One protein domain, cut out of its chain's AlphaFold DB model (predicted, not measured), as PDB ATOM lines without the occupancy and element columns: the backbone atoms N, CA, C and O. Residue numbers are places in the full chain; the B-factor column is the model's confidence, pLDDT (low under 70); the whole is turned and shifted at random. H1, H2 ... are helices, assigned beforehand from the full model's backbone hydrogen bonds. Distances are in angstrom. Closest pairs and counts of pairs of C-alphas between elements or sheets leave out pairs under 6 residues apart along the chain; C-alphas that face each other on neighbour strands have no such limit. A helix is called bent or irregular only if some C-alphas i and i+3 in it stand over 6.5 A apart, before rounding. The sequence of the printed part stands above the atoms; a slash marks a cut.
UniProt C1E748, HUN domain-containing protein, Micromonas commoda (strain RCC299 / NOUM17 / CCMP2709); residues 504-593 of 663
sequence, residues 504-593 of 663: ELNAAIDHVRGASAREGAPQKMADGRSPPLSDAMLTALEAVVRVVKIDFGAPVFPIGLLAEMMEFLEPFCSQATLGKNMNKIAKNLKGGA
ATOM      1  N   GLU A 504       4.003 -31.959 116.434       92.56
ATOM      2  CA  GLU A 504       3.765 -32.550 115.107       92.56
ATOM      3  C   GLU A 504       4.630 -31.901 114.015       92.56
ATOM      4  O   GLU A 504       5.154 -32.596 113.145       92.56
ATOM      5  N   LEU A 505       4.820 -30.578 114.074       93.12
ATOM      6  CA  LEU A 505       5.670 -29.845 113.136       93.12
ATOM      7  C   LEU A 505       7.154 -30.085 113.444       93.12
ATOM      8  O   LEU A 505       7.911 -30.319 112.508       93.12
ATOM      9  N   ASN A 506       7.545 -30.150 114.723       94.25
ATOM     10  CA  ASN A 506       8.887 -30.580 115.131       94.25
ATOM     11  C   ASN A 506       9.192 -31.997 114.627       94.25
ATOM     12  O   ASN A 506      10.172 -32.184 113.917       94.25
ATOM     13  N   ALA A 507       8.307 -32.972 114.864       94.75
ATOM     14  CA  ALA A 507       8.486 -34.338 114.363       94.75
ATOM     15  C   ALA A 507       8.557 -34.411 112.823       94.75
ATOM     16  O   ALA A 507       9.284 -35.240 112.270       94.75
ATOM     17  N   ALA A 508       7.839 -33.534 112.111       96.00
ATOM     18  CA  ALA A 508       7.948 -33.421 110.660       96.00
ATOM     19  C   ALA A 508       9.289 -32.799 110.219       96.00
ATOM     20  O   ALA A 508       9.887 -33.292 109.265       96.00
ATOM     21  N   ILE A 509       9.787 -31.767 110.910       95.44
ATOM     22  CA  ILE A 509      11.100 -31.144 110.660       95.44
ATOM     23  C   ILE A 509      12.231 -32.140 110.951       95.44
ATOM     24  O   ILE A 509      13.112 -32.308 110.110       95.44
ATOM     25  N   ASP A 510      12.162 -32.869 112.067       95.50
ATOM     26  CA  ASP A 510      13.096 -33.940 112.432       95.50
ATOM     27  C   ASP A 510      13.107 -35.077 111.405       95.50
ATOM     28  O   ASP A 510      14.159 -35.653 111.128       95.50
ATOM     29  N   HIS A 511      11.969 -35.376 110.769       95.88
ATOM     30  CA  HIS A 511      11.928 -36.331 109.664       95.88
ATOM     31  C   HIS A 511      12.689 -35.821 108.426       95.88
ATOM     32  O   HIS A 511      13.395 -36.606 107.793       95.88
ATOM     33  N   VAL A 512      12.634 -34.517 108.106       96.19
ATOM     34  CA  VAL A 512      13.481 -33.938 107.042       96.19
ATOM     35  C   VAL A 512      14.954 -33.923 107.463       96.19
ATOM     36  O   VAL A 512      15.799 -34.339 106.674       96.19
ATOM     37  N   ARG A 513      15.260 -33.530 108.708       95.38
ATOM     38  CA  ARG A 513      16.619 -33.515 109.286       95.38
ATOM     39  C   ARG A 513      17.249 -34.916 109.246       95.38
ATOM     40  O   ARG A 513      18.407 -35.072 108.857       95.38
ATOM     41  N   GLY A 514      16.459 -35.945 109.554       95.56
ATOM     42  CA  GLY A 514      16.826 -37.357 109.452       95.56
ATOM     43  C   GLY A 514      16.939 -37.886 108.018       95.56
ATOM     44  O   GLY A 514      17.734 -38.793 107.782       95.56
ATOM     45  N   ALA A 515      16.201 -37.330 107.051       94.94
ATOM     46  CA  ALA A 515      16.374 -37.648 105.633       94.94
ATOM     47  C   ALA A 515      17.698 -37.075 105.096       94.94
ATOM     48  O   ALA A 515      18.523 -37.834 104.590       94.94
ATOM     49  N   SER A 516      17.963 -35.780 105.310       93.75
ATOM     50  CA  SER A 516      19.232 -35.139 104.924       93.75
ATOM     51  C   SER A 516      20.450 -35.793 105.586       93.75
ATOM     52  O   SER A 516      21.470 -36.002 104.935       93.75
ATOM     53  N   ALA A 517      20.346 -36.190 106.859       93.25
ATOM     54  CA  ALA A 517      21.441 -36.855 107.571       93.25
ATOM     55  C   ALA A 517      21.765 -38.268 107.041       93.25
ATOM     56  O   ALA A 517      22.871 -38.753 107.261       93.25
ATOM     57  N   ARG A 518      20.823 -38.935 106.355       92.62
ATOM     58  CA  ARG A 518      21.046 -40.244 105.708       92.62
ATOM     59  C   ARG A 518      21.637 -40.126 104.309       92.62
ATOM     60  O   ARG A 518      22.355 -41.023 103.889       92.62
ATOM     61  N   GLU A 519      21.294 -39.060 103.593       89.06
ATOM     62  CA  GLU A 519      21.778 -38.801 102.234       89.06
ATOM     63  C   GLU A 519      23.196 -38.206 102.239       89.06
ATOM     64  O   GLU A 519      23.988 -38.486 101.344       89.06
ATOM     65  N   GLY A 520      23.541 -37.457 103.293       86.81
ATOM     66  CA  GLY A 520      24.824 -36.766 103.416       86.81
ATOM     67  C   GLY A 520      24.870 -35.482 102.585       86.81
ATOM     68  O   GLY A 520      24.008 -35.234 101.747       86.81
ATOM     69  N   ALA A 521      25.867 -34.626 102.830       83.06
ATOM     70  CA  ALA A 521      26.037 -33.416 102.029       83.06
ATOM     71  C   ALA A 521      26.345 -33.810 100.569       83.06
ATOM     72  O   ALA A 521      27.328 -34.523 100.341       83.06
ATOM     73  N   PRO A 522      25.540 -33.380  99.582       81.38
ATOM     74  CA  PRO A 522      25.707 -33.840  98.215       81.38
ATOM     75  C   PRO A 522      26.992 -33.278  97.612       81.38
ATOM     76  O   PRO A 522      27.317 -32.099  97.782       81.38
ATOM     77  N   GLN A 523      27.692 -34.103  96.833       78.62
ATOM     78  CA  GLN A 523      28.704 -33.584  95.918       78.62
ATOM     79  C   GLN A 523      28.018 -32.635  94.928       78.62
ATOM     80  O   GLN A 523      26.992 -32.970  94.330       78.62
ATOM     81  N   LYS A 524      28.564 -31.423  94.785       80.38
ATOM     82  CA  LYS A 524      28.109 -30.475  93.764       80.38
ATOM     83  C   LYS A 524      28.359 -31.082  92.385       80.38
ATOM     84  O   LYS A 524      29.376 -31.742  92.180       80.38
ATOM     85  N   MET A 525      27.452 -30.836  91.446       80.44
ATOM     86  CA  MET A 525      27.689 -31.166  90.038       80.44
ATOM     87  C   MET A 525      28.844 -30.313  89.489       80.44
ATOM     88  O   MET A 525      29.154 -29.266  90.064       80.44
ATOM     89  N   ALA A 526      29.462 -30.745  88.383       78.56
ATOM     90  CA  ALA A 526      30.594 -30.051  87.756       78.56
ATOM     91  C   ALA A 526      30.309 -28.551  87.523       78.56
ATOM     92  O   ALA A 526      31.127 -27.709  87.875       78.56
ATOM     93  N   ASP A 527      29.088 -28.218  87.090       80.62
ATOM     94  CA  ASP A 527      28.538 -26.864  86.918       80.62
ATOM     95  C   ASP A 527      28.476 -26.002  88.209       80.62
ATOM     96  O   ASP A 527      27.836 -24.946  88.227       80.62
ATOM     97  N   GLY A 528      28.982 -26.487  89.347       79.38
ATOM     98  CA  GLY A 528      28.862 -25.872  90.676       79.38
ATOM     99  C   GLY A 528      27.454 -25.922  91.290       79.38
ATOM    100  O   GLY A 528      27.259 -25.496  92.433       79.38
ATOM    101  N   ARG A 529      26.466 -26.447  90.555       78.12
ATOM    102  CA  ARG A 529      25.051 -26.531  90.946       78.12
ATOM    103  C   ARG A 529      24.841 -27.644  91.981       78.12
ATOM    104  O   ARG A 529      25.362 -28.750  91.830       78.12
ATOM    105  N   SER A 530      24.038 -27.379  93.014       78.75
ATOM    106  CA  SER A 530      23.529 -28.446  93.887       78.75
ATOM    107  C   SER A 530      22.588 -29.365  93.090       78.75
ATOM    108  O   SER A 530      21.777 -28.848  92.312       78.75
ATOM    109  N   PRO A 531      22.649 -30.696  93.280       81.19
ATOM    110  CA  PRO A 531      21.697 -31.615  92.662       81.19
ATOM    111  C   PRO A 531      20.254 -31.351  93.138       81.19
ATOM    112  O   PRO A 531      20.037 -30.713  94.172       81.19
ATOM    113  N   PRO A 532      19.234 -31.829  92.401       85.94
ATOM    114  CA  PRO A 532      17.854 -31.779  92.874       85.94
ATOM    115  C   PRO A 532      17.684 -32.594  94.165       85.94
ATOM    116  O   PRO A 532      18.291 -33.651  94.317       85.94
ATOM    117  N   LEU A 533      16.814 -32.124  95.067       91.50
ATOM    118  CA  LEU A 533      16.432 -32.866  96.276       91.50
ATOM    119  C   LEU A 533      15.893 -34.255  95.910       91.50
ATOM    120  O   LEU A 533      15.036 -34.353  95.027       91.50
ATOM    121  N   SER A 534      16.335 -35.294  96.620       93.25
ATOM    122  CA  SER A 534      15.869 -36.663  96.394       93.25
ATOM    123  C   SER A 534      14.378 -36.845  96.688       93.25
ATOM    124  O   SER A 534      13.769 -36.103  97.465       93.25
ATOM    125  N   ASP A 535      13.789 -37.908  96.137       93.00
ATOM    126  CA  ASP A 535      12.407 -38.297  96.438       93.00
ATOM    127  C   ASP A 535      12.192 -38.587  97.937       93.00
ATOM    128  O   ASP A 535      11.098 -38.361  98.458       93.00
ATOM    129  N   ALA A 536      13.235 -39.009  98.665       93.12
ATOM    130  CA  ALA A 536      13.179 -39.204 100.113       93.12
ATOM    131  C   ALA A 536      13.046 -37.860 100.852       93.12
ATOM    132  O   ALA A 536      12.153 -37.699 101.689       93.12
ATOM    133  N   MET A 537      13.867 -36.866 100.492       94.25
ATOM    134  CA  MET A 537      13.755 -35.505 101.025       94.25
ATOM    135  C   MET A 537      12.421 -34.854 100.643       94.25
ATOM    136  O   MET A 537      11.771 -34.248 101.492       94.25
ATOM    137  N   LEU A 538      11.969 -35.003  99.394       94.94
ATOM    138  CA  LEU A 538      10.684 -34.475  98.923       94.94
ATOM    139  C   LEU A 538       9.492 -35.110  99.660       94.94
ATOM    140  O   LEU A 538       8.551 -34.400 100.015       94.94
ATOM    141  N   THR A 539       9.560 -36.409  99.966       95.75
ATOM    142  CA  THR A 539       8.556 -37.112 100.785       95.75
ATOM    143  C   THR A 539       8.553 -36.607 102.232       95.75
ATOM    144  O   THR A 539       7.488 -36.381 102.805       95.75
ATOM    145  N   ALA A 540       9.725 -36.359 102.828       95.62
ATOM    146  CA  ALA A 540       9.812 -35.767 104.163       95.62
ATOM    147  C   ALA A 540       9.282 -34.318 104.188       95.62
ATOM    148  O   ALA A 540       8.530 -33.947 105.092       95.62
ATOM    149  N   LEU A 541       9.587 -33.519 103.158       96.12
ATOM    150  CA  LEU A 541       9.027 -32.178 102.969       96.12
ATOM    151  C   LEU A 541       7.499 -32.201 102.814       96.12
ATOM    152  O   LEU A 541       6.839 -31.259 103.256       96.12
ATOM    153  N   GLU A 542       6.911 -33.258 102.242       95.81
ATOM    154  CA  GLU A 542       5.452 -33.397 102.188       95.81
ATOM    155  C   GLU A 542       4.824 -33.463 103.582       95.81
ATOM    156  O   GLU A 542       3.798 -32.818 103.789       95.81
ATOM    157  N   ALA A 543       5.447 -34.131 104.559       95.56
ATOM    158  CA  ALA A 543       4.944 -34.150 105.935       95.56
ATOM    159  C   ALA A 543       4.874 -32.731 106.535       95.56
ATOM    160  O   ALA A 543       3.823 -32.324 107.032       95.56
ATOM    161  N   VAL A 544       5.948 -31.941 106.400       95.62
ATOM    162  CA  VAL A 544       5.995 -30.540 106.867       95.62
ATOM    163  C   VAL A 544       4.933 -29.684 106.170       95.62
ATOM    164  O   VAL A 544       4.201 -28.929 106.815       95.62
ATOM    165  N   VAL A 545       4.808 -29.803 104.844       95.44
ATOM    166  CA  VAL A 545       3.816 -29.035 104.077       95.44
ATOM    167  C   VAL A 545       2.388 -29.462 104.427       95.44
ATOM    168  O   VAL A 545       1.512 -28.599 104.496       95.44
ATOM    169  N   ARG A 546       2.146 -30.753 104.685       94.56
ATOM    170  CA  ARG A 546       0.843 -31.293 105.088       94.56
ATOM    171  C   ARG A 546       0.402 -30.706 106.429       94.56
ATOM    172  O   ARG A 546      -0.652 -30.077 106.452       94.56
ATOM    173  N   VAL A 547       1.251 -30.775 107.458       93.75
ATOM    174  CA  VAL A 547       0.988 -30.182 108.784       93.75
ATOM    175  C   VAL A 547       0.667 -28.689 108.662       93.75
ATOM    176  O   VAL A 547      -0.365 -28.217 109.137       93.75
ATOM    177  N   VAL A 548       1.489 -27.922 107.938       92.94
ATOM    178  CA  VAL A 548       1.278 -26.470 107.793       92.94
ATOM    179  C   VAL A 548       0.018 -26.114 106.981       92.94
ATOM    180  O   VAL A 548      -0.607 -25.085 107.249       92.94
ATOM    181  N   LYS A 549      -0.362 -26.909 105.969       90.56
ATOM    182  CA  LYS A 549      -1.448 -26.561 105.027       90.56
ATOM    183  C   LYS A 549      -2.797 -27.198 105.322       90.56
ATOM    184  O   LYS A 549      -3.804 -26.587 104.970       90.56
ATOM    185  N   ILE A 550      -2.824 -28.386 105.914       85.88
ATOM    186  CA  ILE A 550      -4.056 -29.098 106.261       85.88
ATOM    187  C   ILE A 550      -4.377 -28.834 107.727       85.88
ATOM    188  O   ILE A 550      -5.399 -28.219 108.018       85.88
ATOM    189  N   ASP A 551      -3.467 -29.204 108.625       77.88
ATOM    190  CA  ASP A 551      -3.756 -29.276 110.059       77.88
ATOM    191  C   ASP A 551      -3.724 -27.885 110.726       77.88
ATOM    192  O   ASP A 551      -4.606 -27.548 111.516       77.88
ATOM    193  N   PHE A 552      -2.806 -27.005 110.305       81.06
ATOM    194  CA  PHE A 552      -2.817 -25.577 110.667       81.06
ATOM    195  C   PHE A 552      -3.635 -24.676 109.731       81.06
ATOM    196  O   PHE A 552      -3.839 -23.500 110.039       81.06
ATOM    197  N   GLY A 553      -4.062 -25.174 108.564       82.00
ATOM    198  CA  GLY A 553      -4.797 -24.393 107.559       82.00
ATOM    199  C   GLY A 553      -4.087 -23.120 107.059       82.00
ATOM    200  O   GLY A 553      -4.738 -22.220 106.520       82.00
ATOM    201  N   ALA A 554      -2.769 -22.986 107.256       80.12
ATOM    202  CA  ALA A 554      -2.086 -21.701 107.151       80.12
ATOM    203  C   ALA A 554      -1.943 -21.239 105.683       80.12
ATOM    204  O   ALA A 554      -1.329 -21.939 104.867       80.12
ATOM    205  N   PRO A 555      -2.431 -20.039 105.298       77.56
ATOM    206  CA  PRO A 555      -2.393 -19.588 103.903       77.56
ATOM    207  C   PRO A 555      -0.956 -19.397 103.392       77.56
ATOM    208  O   PRO A 555      -0.651 -19.728 102.245       77.56
ATOM    209  N   VAL A 556      -0.043 -18.977 104.269       85.06
ATOM    210  CA  VAL A 556       1.401 -18.809 104.028       85.06
ATOM    211  C   VAL A 556       2.163 -19.734 104.989       85.06
ATOM    212  O   VAL A 556       1.611 -20.131 106.011       85.06
ATOM    213  N   PHE A 557       3.389 -20.140 104.651       87.81
ATOM    214  CA  PHE A 557       4.248 -20.860 105.601       87.81
ATOM    215  C   PHE A 557       4.658 -19.932 106.766       87.81
ATOM    216  O   PHE A 557       4.819 -18.731 106.524       87.81
ATOM    217  N   PRO A 558       4.828 -20.444 108.000       87.62
ATOM    218  CA  PRO A 558       5.306 -19.654 109.130       87.62
ATOM    219  C   PRO A 558       6.601 -18.887 108.837       87.62
ATOM    220  O   PRO A 558       7.520 -19.398 108.191       87.62
ATOM    221  N   ILE A 559       6.683 -17.661 109.354       82.06
ATOM    222  CA  ILE A 559       7.941 -16.910 109.426       82.06
ATOM    223  C   ILE A 559       8.853 -17.668 110.397       82.06
ATOM    224  O   ILE A 559       8.398 -18.015 111.479       82.06
ATOM    225  N   GLY A 560      10.096 -17.950 110.005       88.62
ATOM    226  CA  GLY A 560      11.037 -18.772 110.782       88.62
ATOM    227  C   GLY A 560      11.230 -20.180 110.211       88.62
ATOM    228  O   GLY A 560      12.369 -20.579 109.997       88.62
ATOM    229  N   LEU A 561      10.153 -20.881 109.832       91.50
ATOM    230  CA  LEU A 561      10.211 -22.280 109.363       91.50
ATOM    231  C   LEU A 561      11.202 -22.490 108.202       91.50
ATOM    232  O   LEU A 561      12.017 -23.404 108.229       91.50
ATOM    233  N   LEU A 562      11.186 -21.607 107.196       91.56
ATOM    234  CA  LEU A 562      12.130 -21.667 106.070       91.56
ATOM    235  C   LEU A 562      13.584 -21.338 106.446       91.56
ATOM    236  O   LEU A 562      14.465 -21.613 105.643       91.56
ATOM    237  N   ALA A 563      13.849 -20.699 107.585       91.75
ATOM    238  CA  ALA A 563      15.211 -20.446 108.061       91.75
ATOM    239  C   ALA A 563      15.734 -21.646 108.862       91.75
ATOM    240  O   ALA A 563      16.849 -22.098 108.631       91.75
ATOM    241  N   GLU A 564      14.896 -22.220 109.724       93.19
ATOM    242  CA  GLU A 564      15.228 -23.412 110.511       93.19
ATOM    243  C   GLU A 564      15.427 -24.654 109.635       93.19
ATOM    244  O   GLU A 564      16.376 -25.405 109.824       93.19
ATOM    245  N   MET A 565      14.603 -24.833 108.600       93.69
ATOM    246  CA  MET A 565      14.831 -25.891 107.613       93.69
ATOM    247  C   MET A 565      16.107 -25.651 106.793       93.69
ATOM    248  O   MET A 565      16.754 -26.606 106.382       93.69
ATOM    249  N   MET A 566      16.505 -24.395 106.566       94.38
ATOM    250  CA  MET A 566      17.759 -24.083 105.870       94.38
ATOM    251  C   MET A 566      19.008 -24.377 106.711       94.38
ATOM    252  O   MET A 566      20.030 -24.683 106.110       94.38
ATOM    253  N   GLU A 567      18.922 -24.389 108.051       93.94
ATOM    254  CA  GLU A 567      20.029 -24.751 108.965       93.94
ATOM    255  C   GLU A 567      20.711 -26.073 108.569       93.94
ATOM    256  O   GLU A 567      21.926 -26.208 108.679       93.94
ATOM    257  N   PHE A 568      19.930 -27.042 108.078       93.75
ATOM    258  CA  PHE A 568      20.418 -28.357 107.657       93.75
ATOM    259  C   PHE A 568      20.195 -28.669 106.163       93.75
ATOM    260  O   PHE A 568      20.748 -29.648 105.662       93.75
ATOM    261  N   LEU A 569      19.425 -27.850 105.430       94.25
ATOM    262  CA  LEU A 569      19.195 -28.017 103.985       94.25
ATOM    263  C   LEU A 569      20.071 -27.129 103.086       94.25
ATOM    264  O   LEU A 569      20.075 -27.355 101.875       94.25
ATOM    265  N   GLU A 570      20.836 -26.180 103.636       92.56
ATOM    266  CA  GLU A 570      21.757 -25.326 102.868       92.56
ATOM    267  C   GLU A 570      22.725 -26.091 101.934       92.56
ATOM    268  O   GLU A 570      22.870 -25.661 100.787       92.56
ATOM    269  N   PRO A 571      23.315 -27.249 102.313       91.00
ATOM    270  CA  PRO A 571      24.151 -28.031 101.393       91.00
ATOM    271  C   PRO A 571      23.396 -28.556 100.160       91.00
ATOM    272  O   PRO A 571      23.986 -28.744  99.096       91.00
ATOM    273  N   PHE A 572      22.090 -28.796 100.299       91.25
ATOM    274  CA  PHE A 572      21.255 -29.465  99.302       91.25
ATOM    275  C   PHE A 572      20.535 -28.483  98.380       91.25
ATOM    276  O   PHE A 572      20.379 -28.747  97.190       91.25
ATOM    277  N   CYS A 573      20.054 -27.352  98.903       92.62
ATOM    278  CA  CYS A 573      19.322 -26.376  98.103       92.62
ATOM    279  C   CYS A 573      19.328 -24.975  98.721       92.62
ATOM    280  O   CYS A 573      19.361 -24.806  99.935       92.62
ATOM    281  N   SER A 574      19.208 -23.949  97.876       92.94
ATOM    282  CA  SER A 574      19.001 -22.578  98.346       92.94
ATOM    283  C   SER A 574      17.581 -22.369  98.885       92.94
ATOM    284  O   SER A 574      16.625 -23.012  98.440       92.94
ATOM    285  N   GLN A 575      17.408 -21.379  99.767       91.75
ATOM    286  CA  GLN A 575      16.108 -21.013 100.350       91.75
ATOM    287  C   GLN A 575      15.027 -20.732  99.285       91.75
ATOM    288  O   GLN A 575      13.850 -21.046  99.478       91.75
ATOM    289  N   ALA A 576      15.423 -20.183  98.131       90.56
ATOM    290  CA  ALA A 576      14.530 -19.960  96.997       90.56
ATOM    291  C   ALA A 576      14.064 -21.278  96.350       90.56
ATOM    292  O   ALA A 576      12.893 -21.402  95.986       90.56
ATOM    293  N   THR A 577      14.945 -22.275  96.231       91.75
ATOM    294  CA  THR A 577      14.613 -23.613  95.718       91.75
ATOM    295  C   THR A 577      13.768 -24.403  96.718       91.75
ATOM    296  O   THR A 577      12.743 -24.961  96.322       91.75
ATOM    297  N   LEU A 578      14.097 -24.363  98.014       93.94
ATOM    298  CA  LEU A 578      13.267 -24.938  99.080       93.94
ATOM    299  C   LEU A 578      11.843 -24.357  99.050       93.94
ATOM    300  O   LEU A 578      10.859 -25.097  98.981       93.94
ATOM    301  N   GLY A 579      11.729 -23.026  98.994       93.12
ATOM    302  CA  GLY A 579      10.451 -22.326  98.882       93.12
ATOM    303  C   GLY A 579       9.661 -22.691  97.619       93.12
ATOM    304  O   GLY A 579       8.442 -22.866  97.694       93.12
ATOM    305  N   LYS A 580      10.321 -22.864  96.464       93.81
ATOM    306  CA  LYS A 580       9.684 -23.368  95.230       93.81
ATOM    307  C   LYS A 580       9.155 -24.796  95.419       93.81
ATOM    308  O   LYS A 580       7.995 -25.052  95.091       93.81
ATOM    309  N   ASN A 581       9.954 -25.695  95.992       94.31
ATOM    310  CA  ASN A 581       9.596 -27.103  96.189       94.31
ATOM    311  C   ASN A 581       8.436 -27.274  97.181       94.31
ATOM    312  O   ASN A 581       7.438 -27.909  96.840       94.31
ATOM    313  N   MET A 582       8.475 -26.617  98.345       94.38
ATOM    314  CA  MET A 582       7.366 -26.643  99.312       94.38
ATOM    315  C   MET A 582       6.061 -26.076  98.723       94.38
ATOM    316  O   MET A 582       4.980 -26.601  98.990       94.38
ATOM    317  N   ASN A 583       6.133 -25.051  97.863       93.19
ATOM    318  CA  ASN A 583       4.956 -24.540  97.148       93.19
ATOM    319  C   ASN A 583       4.458 -25.481  96.034       93.19
ATOM    320  O   ASN A 583       3.249 -25.552  95.807       93.19
ATOM    321  N   LYS A 584       5.344 -26.216  95.347       94.56
ATOM    322  CA  LYS A 584       4.967 -27.265  94.379       94.56
ATOM    323  C   LYS A 584       4.213 -28.396  95.087       94.56
ATOM    324  O   LYS A 584       3.109 -28.741  94.677       94.56
ATOM    325  N   ILE A 585       4.745 -28.873  96.212       94.94
ATOM    326  CA  ILE A 585       4.108 -29.877  97.074       94.94
ATOM    327  C   ILE A 585       2.741 -29.381  97.587       94.94
ATOM    328  O   ILE A 585       1.744 -30.088  97.459       94.94
ATOM    329  N   ALA A 586       2.643 -28.135  98.067       93.50
ATOM    330  CA  ALA A 586       1.377 -27.561  98.541       93.50
ATOM    331  C   ALA A 586       0.297 -27.472  97.442       93.50
ATOM    332  O   ALA A 586      -0.887 -27.680  97.716       93.50
ATOM    333  N   LYS A 587       0.689 -27.184  96.191       92.38
ATOM    334  CA  LYS A 587      -0.217 -27.225  95.029       92.38
ATOM    335  C   LYS A 587      -0.670 -28.656  94.728       92.38
ATOM    336  O   LYS A 587      -1.864 -28.869  94.532       92.38
ATOM    337  N   ASN A 588       0.252 -29.620  94.745       91.62
ATOM    338  CA  ASN A 588      -0.045 -31.031  94.487       91.62
ATOM    339  C   ASN A 588      -1.022 -31.603  95.526       91.62
ATOM    340  O   ASN A 588      -2.034 -32.185  95.143       91.62
ATOM    341  N   LEU A 589      -0.792 -31.353  96.822       89.12
ATOM    342  CA  LEU A 589      -1.705 -31.742  97.907       89.12
ATOM    343  C   LEU A 589      -3.116 -31.165  97.709       89.12
ATOM    344  O   LEU A 589      -4.108 -31.882  97.842       89.12
ATOM    345  N   LYS A 590      -3.220 -29.887  97.318       83.50
ATOM    346  CA  LYS A 590      -4.513 -29.240  97.040       83.50
ATOM    347  C   LYS A 590      -5.232 -29.819  95.812       83.50
ATOM    348  O   LYS A 590      -6.457 -29.770  95.767       83.50
ATOM    349  N   GLY A 591      -4.500 -30.366  94.838       70.69
ATOM    350  CA  GLY A 591      -5.071 -31.102  93.705       70.69
ATOM    351  C   GLY A 591      -5.494 -32.533  94.063       70.69
ATOM    352  O   GLY A 591      -6.582 -32.964  93.691       70.69
ATOM    353  N   GLY A 592      -4.663 -33.256  94.821       56.28
ATOM    354  CA  GLY A 592      -4.889 -34.659  95.193       56.28
ATOM    355  C   GLY A 592      -6.002 -34.887  96.222       56.28
ATOM    356  O   GLY A 592      -6.578 -35.973  96.272       56.28
ATOM    357  N   ALA A 593      -6.370 -33.859  96.998       46.28
ATOM    358  CA  ALA A 593      -7.421 -33.928  98.020       46.28
ATOM    359  C   ALA A 593      -8.826 -34.308  97.491       46.28
ATOM    360  O   ALA A 593      -9.722 -34.584  98.286       46.28
TER     361      ALA A 593
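This is residues 504 to 593 of the 663 residues of the protein "HUN domain-containing protein" of Micromonas commoda (strain RCC299 / NOUM17 / CCMP2709) (UniProt C1E748). The longest helix, H5, crosses steeply over H2, which lies side by side with H1 in a helical hairpin; H1 is on the far side of H2 from H5. The short helices H3 and H4 fold in on the side where H5 begins, and the long link from H1 to H2 loops out at one end of the domain, with Ala 526 near its tip. The printed part has 90 residues, with five named helices in the order H1, H2, H3, H4, H5 and no named strand; its class is all helix. It is compact, with a radius of gyration of the C-alphas of 12.9 A, and elongated in outline, spanning 40 by 24 by 22 A.

Find C-alpha 575 at (16.108, -21.013, 100.350); from there H5, residues 575 to 592, runs 25.6 A to C-alpha 592 at (-4.889, -34.659, 95.193). H2, residues 535 to 551, is 23.0 A long and has a kink of 26 degrees near residue 545. It is neither bent nor irregular, but only just: C-alphas 548 and 551 are 6.2 A apart. H1, residues 504 to 519, begins with C-alpha 504 at (3.765, -32.550, 115.107) and is also 23.0 A long. Look for the four-residue helices H3 at residues 561 to 564 and H4 at residues 566 to 569.

Start at H5, whose residues 581 to 589 alone touch H2; the closest C-alphas, of Val 545 and Ala 586, are 6.2 A apart. These two helices run the same way at a steep tilt of 67 degrees. H2 touches H1 in a hairpin, opposite ways at a shallow tilt of 8 degrees, with the closest C-alphas, of Val 512 and Ala 540, 5.0 A apart. H5 touches H3 with residues 575 to 579 alone, closest at the C-alphas of Leu 562 and Gln 575, 7.0 A. H4 only just touches H1, with 3 pairs of C-alphas within 8 A, the closest being those of Arg 513 and Phe 568, 6.6 A. H1 and H5 are apart. In H1 and H5 every O i to N i+4 pair is within hydrogen-bond range, in H2 11 of 13 are, and H3 and H4 are too short for such a pair.

The two C-alphas farthest apart, of Ala 526 and Asp 551, are 41.0 A apart. The printed part has no cut. The link from H1 to H2, residues 520 to 534, is long; its C-alphas lie 9 to 24 A from the mean of all C-alphas. The mean pLDDT of the printed part is 89.2, and residues 592 to 593, of which 592 belongs to H5, are under 70.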